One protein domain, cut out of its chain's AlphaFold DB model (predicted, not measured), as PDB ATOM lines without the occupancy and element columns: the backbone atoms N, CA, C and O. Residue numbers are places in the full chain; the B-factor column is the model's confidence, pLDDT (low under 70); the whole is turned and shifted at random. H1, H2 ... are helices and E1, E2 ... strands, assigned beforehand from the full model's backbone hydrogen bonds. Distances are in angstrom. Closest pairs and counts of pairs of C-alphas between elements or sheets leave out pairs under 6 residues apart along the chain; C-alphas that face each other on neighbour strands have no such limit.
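Overview. This is residues 110 to 158 of the 158 residues of the protein "Putative ABC transport ATP-binding subunit" of Acetobacter malorum (UniProt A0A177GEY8). Two separate antiparallel hairpins, the long E3-E4 and the short E1-E2, make the two ends of a flat, open piece, with the small helices H1 and H2 between them. H2 packs on E3, and the turns of the two hairpins lie at opposite ends of the longest axis. The printed part has 49 residues, with the named elements in the order E1, E2, H1, H2, E3, E4; its class is mixed, helices and strands. It is only just compact, close to loose, with a radius of gyration of the C-alphas of 11.5 A, and spans 37 by 25 by 11 A.

Along the chain. Find C-alpha 138 at (158.097, 172.761, 129.328); from there E3, residues 138 to 144, runs 18.8 A. E4, residues 150 to 157, covers 20.6 A and ends at C-alpha 157, (154.423, 175.103, 129.121). H2 is residues 129 to 136, 10.0 A long, and H1 is residues 123 to 126. Look at C-alpha 110, (170.645, 160.203, 124.639), where E1, residues 110 to 113, begins; E2, residues 116 to 121, is 15.0 A long.

Arrangement. In the hairpin E3 and E4, at 157 degrees, look for N 141 and O 153, 2.8 A apart. H2 and E3 touch, with 9 pairs of C-alphas within 8 A, their closest C-alphas being those of Pro 129 and Ala 140, 5.5 A apart; H2 and E4 are near each other, with 9 pairs of C-alphas within 10 A. Toward the other hairpin, the closest C-alphas of H2 and E1 are those of Val 135 and His 113, 6.6 A apart. E1 and E2 are antiparallel at 158 degrees, with N 111 and O 119 at 2.9 A. The closest C-alphas of E2 and H1 are those of Ala 119 and Val 126, 6.1 A apart. H1 and H2 meet only through their link. E2 and E3 are apart. In H2 every O i to N i+4 pair is within hydrogen-bond range; H1 is too short for such a pair.

Size, cuts and confidence. The two C-alphas farthest apart, those of Gly 115 and Ala 146, are 36.8 A from each other. The printed part has no cut, its links are tight, and no printed residue has a pLDDT under 70.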
ATOM      1  N   THR A 110     170.377 159.351 125.797       97.75
ATOM      2  CA  THR A 110     170.645 160.203 124.639       97.75
ATOM      3  C   THR A 110     169.355 160.892 124.223       97.75
ATOM      4  O   THR A 110     168.332 160.236 124.055       97.75
ATOM      5  N   VAL A 111     169.407 162.212 124.063       97.44
ATOM      6  CA  VAL A 111     168.275 163.029 123.626       97.44
ATOM      7  C   VAL A 111     168.484 163.419 122.169       97.44
ATOM      8  O   VAL A 111     169.523 163.975 121.801       97.44
ATOM      9  N   LEU A 112     167.476 163.131 121.353       95.69
ATOM     10  CA  LEU A 112     167.406 163.487 119.940       95.69
ATOM     11  C   LEU A 112     166.355 164.588 119.756       95.69
ATOM     12  O   LEU A 112     165.241 164.466 120.259       95.69
ATOM     13  N   HIS A 113     166.698 165.648 119.028       95.75
ATOM     14  CA  HIS A 113     165.785 166.732 118.662       95.75
ATOM     15  C   HIS A 113     166.084 167.185 117.231       95.75
ATOM     16  O   HIS A 113     167.249 167.349 116.874       95.75
ATOM     17  N   ASP A 114     165.051 167.318 116.396       94.94
ATOM     18  CA  ASP A 114     165.167 167.681 114.973       94.94
ATOM     19  C   ASP A 114     166.219 166.857 114.199       94.94
ATOM     20  O   ASP A 114     166.996 167.363 113.388       94.94
ATOM     21  N   GLY A 115     166.259 165.549 114.474       95.44
ATOM     22  CA  GLY A 115     167.187 164.609 113.836       95.44
ATOM     23  C   GLY A 115     168.646 164.739 114.287       95.44
ATOM     24  O   GLY A 115     169.513 164.092 113.704       95.44
ATOM     25  N   GLN A 116     168.933 165.549 115.308       96.50
ATOM     26  CA  GLN A 116     170.269 165.746 115.869       96.50
ATOM     27  C   GLN A 116     170.340 165.241 117.308       96.50
ATOM     28  O   GLN A 116     169.396 165.380 118.085       96.50
ATOM     29  N   MET A 117     171.486 164.678 117.686       97.19
ATOM     30  CA  MET A 117     171.774 164.355 119.081       97.19
ATOM     31  C   MET A 117     172.143 165.642 119.822       97.19
ATOM     32  O   MET A 117     173.190 166.227 119.556       97.19
ATOM     33  N   VAL A 118     171.289 166.072 120.749       97.44
ATOM     34  CA  VAL A 118     171.465 167.340 121.482       97.44
ATOM     35  C   VAL A 118     172.109 167.154 122.853       97.44
ATOM     36  O   VAL A 118     172.748 168.073 123.355       97.44
ATOM     37  N   ALA A 119     171.982 165.968 123.449       97.44
ATOM     38  CA  ALA A 119     172.641 165.621 124.703       97.44
ATOM     39  C   ALA A 119     172.820 164.105 124.829       97.44
ATOM     40  O   ALA A 119     172.026 163.331 124.292       97.44
ATOM     41  N   SER A 120     173.866 163.682 125.538       97.88
ATOM     42  CA  SER A 120     174.181 162.270 125.755       97.88
ATOM     43  C   SER A 120     175.033 162.109 127.013       97.88
ATOM     44  O   SER A 120     176.013 162.836 127.183       97.88
ATOM     45  N   GLY A 121     174.656 161.209 127.921       97.94
ATOM     46  CA  GLY A 121     175.324 161.080 129.216       97.94
ATOM     47  C   GLY A 121     174.494 160.359 130.281       97.94
ATOM     48  O   GLY A 121     173.415 159.840 129.990       97.94
ATOM     49  N   PRO A 122     174.968 160.348 131.541       97.12
ATOM     50  CA  PRO A 122     174.172 159.884 132.674       97.12
ATOM     51  C   PRO A 122     172.843 160.651 132.762       97.12
ATOM     52  O   PRO A 122     172.850 161.874 132.577       97.12
ATOM     53  N   PRO A 123     171.716 159.995 133.099       96.12
ATOM     54  CA  PRO A 123     170.392 160.616 133.034       96.12
ATOM     55  C   PRO A 123     170.285 161.938 133.807       96.12
ATOM     56  O   PRO A 123     169.726 162.909 133.311       96.12
ATOM     57  N   THR A 124     170.892 162.009 134.993       94.00
ATOM     58  CA  THR A 124     170.865 163.195 135.867       94.00
ATOM     59  C   THR A 124     171.692 164.372 135.353       94.00
ATOM     60  O   THR A 124     171.449 165.502 135.766       94.00
ATOM     61  N   ALA A 125     172.665 164.119 134.475       95.38
ATOM     62  CA  ALA A 125     173.454 165.155 133.816       95.38
ATOM     63  C   ALA A 125     172.794 165.639 132.515       95.38
ATOM     64  O   ALA A 125     173.065 166.750 132.071       95.38
ATOM     65  N   VAL A 126     171.949 164.801 131.905       97.12
ATOM     66  CA  VAL A 126     171.280 165.077 130.628       97.12
ATOM     67  C   VAL A 126     169.916 165.733 130.831       97.12
ATOM     68  O   VAL A 126     169.621 166.745 130.207       97.12
ATOM     69  N   LEU A 127     169.070 165.179 131.699       96.38
ATOM     70  CA  LEU A 127     167.692 165.632 131.895       96.38
ATOM     71  C   LEU A 127     167.637 166.838 132.845       96.38
ATOM     72  O   LEU A 127     167.131 166.727 133.956       96.38
ATOM     73  N   THR A 128     168.189 167.982 132.428       96.25
ATOM     74  CA  THR A 128     168.190 169.232 133.213       96.25
ATOM     75  C   THR A 128     166.970 170.112 132.902       96.25
ATOM     76  O   THR A 128     166.404 170.004 131.812       96.25
ATOM     77  N   PRO A 129     166.570 171.031 133.806       96.06
ATOM     78  CA  PRO A 129     165.506 172.005 133.536       96.06
ATOM     79  C   PRO A 129     165.681 172.783 132.224       96.06
ATOM     80  O   PRO A 129     164.708 173.028 131.514       96.06
ATOM     81  N   GLU A 130     166.916 173.153 131.878       96.44
ATOM     82  CA  GLU A 130     167.227 173.883 130.645       96.44
ATOM     83  C   GLU A 130     166.963 173.020 129.412       96.44
ATOM     84  O   GLU A 130     166.295 173.474 128.485       96.44
ATOM     85  N   LEU A 131     167.418 171.760 129.420       96.69
ATOM     86  CA  LEU A 131     167.160 170.833 128.319       96.69
ATOM     87  C   LEU A 131     165.658 170.575 128.155       96.69
ATOM     88  O   LEU A 131     165.152 170.569 127.033       96.69
ATOM     89  N   LEU A 132     164.930 170.384 129.258       96.44
ATOM     90  CA  LEU A 132     163.484 170.152 129.224       96.44
ATOM     91  C   LEU A 132     162.724 171.360 128.661       96.44
ATOM     92  O   LEU A 132     161.806 171.193 127.858       96.44
ATOM     93  N   ARG A 133     163.153 172.578 128.993       96.69
ATOM     94  CA  ARG A 133     162.601 173.800 128.402       96.69
ATOM     95  C   ARG A 133     162.885 173.890 126.907       96.69
ATOM     96  O   ARG A 133     161.978 174.176 126.128       96.69
ATOM     97  N   ASP A 134     164.124 173.649 126.500       95.69
ATOM     98  CA  ASP A 134     164.556 173.932 125.132       95.69
ATOM     99  C   ASP A 134     164.100 172.838 124.142       95.69
ATOM    100  O   ASP A 134     163.733 173.161 123.011       95.69
ATOM    101  N   VAL A 135     164.048 171.570 124.576       95.94
ATOM    102  CA  VAL A 135     163.663 170.407 123.748       95.94
ATOM    103  C   VAL A 135     162.184 170.050 123.898       95.94
ATOM    104  O   VAL A 135     161.486 169.896 122.898       95.94
ATOM    105  N   TYR A 136     161.690 169.932 125.135       94.94
ATOM    106  CA  TYR A 136     160.320 169.484 125.417       94.94
ATOM    107  C   TYR A 136     159.324 170.642 125.570       94.94
ATOM    108  O   TYR A 136     158.128 170.392 125.691       94.94
ATOM    109  N   ARG A 137     159.790 171.902 125.525       96.44
ATOM    110  CA  ARG A 137     158.956 173.120 125.615       96.44
ATOM    111  C   ARG A 137     158.129 173.186 126.898       96.44
ATOM    112  O   ARG A 137     156.982 173.628 126.901       96.44
ATOM    113  N   VAL A 138     158.729 172.751 128.005       96.56
ATOM    114  CA  VAL A 138     158.097 172.761 129.328       96.56
ATOM    115  C   VAL A 138     158.981 173.416 130.380       96.56
ATOM    116  O   VAL A 138     160.198 173.243 130.401       96.56
ATOM    117  N   HIS A 139     158.358 174.142 131.301       95.75
ATOM    118  CA  HIS A 139     158.995 174.528 132.550       95.75
ATOM    119  C   HIS A 139     158.928 173.344 133.509       95.75
ATOM    120  O   HIS A 139     157.839 172.923 133.899       95.75
ATOM    121  N   ALA A 140     160.087 172.796 133.863       95.62
ATOM    122  CA  ALA A 140     160.177 171.634 134.732       95.62
ATOM    123  C   ALA A 140     161.284 171.788 135.778       95.62
ATOM    124  O   ALA A 140     162.295 172.454 135.547       95.62
ATOM    125  N   ARG A 141     161.106 171.119 136.916       94.19
ATOM    126  CA  ARG A 141     162.122 170.941 137.957       94.19
ATOM    127  C   ARG A 141     162.521 169.476 138.049       94.19
ATOM    128  O   ARG A 141     161.701 168.591 137.820       94.19
ATOM    129  N   VAL A 142     163.774 169.237 138.423       93.12
ATOM    130  CA  VAL A 142     164.269 167.906 138.787       93.12
ATOM    131  C   VAL A 142     164.426 167.882 140.297       93.12
ATOM    132  O   VAL A 142     165.328 168.515 140.842       93.12
ATOM    133  N   GLU A 143     163.512 167.197 140.970       93.12
ATOM    134  CA  GLU A 143     163.447 167.121 142.428       93.12
ATOM    135  C   GLU A 143     163.983 165.769 142.903       93.12
ATOM    136  O   GLU A 143     163.850 164.765 142.206       93.12
ATOM    137  N   GLU A 144     164.603 165.731 144.080       93.62
ATOM    138  CA  GLU A 144     165.044 164.487 144.716       93.62
ATOM    139  C   GLU A 144     164.048 164.102 145.814       93.62
ATOM    140  O   GLU A 144     163.763 164.886 146.719       93.62
ATOM    141  N   GLY A 145     163.478 162.907 145.693       89.56
ATOM    142  CA  GLY A 145     162.563 162.327 146.661       89.56
ATOM    143  C   GLY A 145     163.284 161.833 147.915       89.56
ATOM    144  O   GLY A 145     164.502 161.669 147.948       89.56
ATOM    145  N   ALA A 146     162.511 161.536 148.960       89.19
ATOM    146  CA  ALA A 146     163.046 161.032 150.228       89.19
ATOM    147  C   ALA A 146     163.761 159.670 150.103       89.19
ATOM    148  O   ALA A 146     164.537 159.296 150.979       89.19
ATOM    149  N   ASP A 147     163.499 158.928 149.027       88.81
ATOM    150  CA  ASP A 147     164.143 157.661 148.683       88.81
ATOM    151  C   ASP A 147     165.409 157.836 147.818       88.81
ATOM    152  O   ASP A 147     165.978 156.847 147.355       88.81
ATOM    153  N   GLY A 148     165.851 159.080 147.589       88.00
ATOM    154  CA  GLY A 148     167.006 159.425 146.756       88.00
ATOM    155  C   GLY A 148     166.747 159.313 145.251       88.00
ATOM    156  O   GLY A 148     167.651 159.561 144.451       88.00
ATOM    157  N   LYS A 149     165.528 158.940 144.837       89.94
ATOM    158  CA  LYS A 149     165.143 158.943 143.424       89.94
ATOM    159  C   LYS A 149     164.870 160.356 142.961       89.94
ATOM    160  O   LYS A 149     164.419 161.199 143.733       89.94
ATOM    161  N   LYS A 150     165.116 160.612 141.682       91.56
ATOM    162  CA  LYS A 150     164.876 161.928 141.095       91.56
ATOM    163  C   LYS A 150     163.636 161.905 140.233       91.56
ATOM    164  O   LYS A 150     163.366 160.911 139.567       91.56
ATOM    165  N   PHE A 151     162.898 163.002 140.224       94.25
ATOM    166  CA  PHE A 151     161.658 163.107 139.479       94.25
ATOM    167  C   PHE A 151     161.603 164.427 138.727       94.25
ATOM    168  O   PHE A 151     161.940 165.483 139.262       94.25
ATOM    169  N   VAL A 152     161.168 164.351 137.476       94.88
ATOM    170  CA  VAL A 152     160.810 165.503 136.662       94.88
ATOM    171  C   VAL A 152     159.390 165.916 137.034       94.88
ATOM    172  O   VAL A 152     158.441 165.153 136.843       94.88
ATOM    173  N   SER A 153     159.253 167.133 137.552       94.69
ATOM    174  CA  SER A 153     157.978 167.780 137.851       94.69
ATOM    175  C   SER A 153     157.751 168.910 136.854       94.69
ATOM    176  O   SER A 153     158.595 169.797 136.733       94.69
ATOM    177  N   VAL A 154     156.648 168.855 136.106       94.75
ATOM    178  CA  VAL A 154     156.306 169.858 135.086       94.75
ATOM    179  C   VAL A 154     155.370 170.894 135.694       94.75
ATOM    180  O   VAL A 154     154.268 170.568 136.126       94.75
ATOM    181  N   ASP A 155     155.806 172.149 135.691       93.25
ATOM    182  CA  ASP A 155     155.065 173.282 136.248       93.25
ATOM    183  C   ASP A 155     154.178 173.978 135.211       93.25
ATOM    184  O   ASP A 155     153.199 174.636 135.561       93.25
ATOM    185  N   GLY A 156     154.526 173.862 133.928       91.38
ATOM    186  CA  GLY A 156     153.800 174.511 132.843       91.38
ATOM    187  C   GLY A 156     154.492 174.388 131.491       91.38
ATOM    188  O   GLY A 156     155.537 173.751 131.354       91.38
ATOM    189  N   ILE A 157     153.890 175.016 130.486       92.81
ATOM    190  CA  ILE A 157     154.423 175.103 129.121       92.81
ATOM    191  C   ILE A 157     155.362 176.315 129.042       92.81
ATOM    192  O   ILE A 157     155.060 177.347 129.647       92.81
ATOM    193  N   ALA A 158     156.487 176.158 128.343       82.81
ATOM    194  CA  ALA A 158     157.490 177.202 128.123       82.81
ATOM    195  C   ALA A 158     157.284 177.974 126.814       82.81
ATOM    196  O   ALA A 158     156.730 177.388 125.856       82.81
TER     197      ALA A 158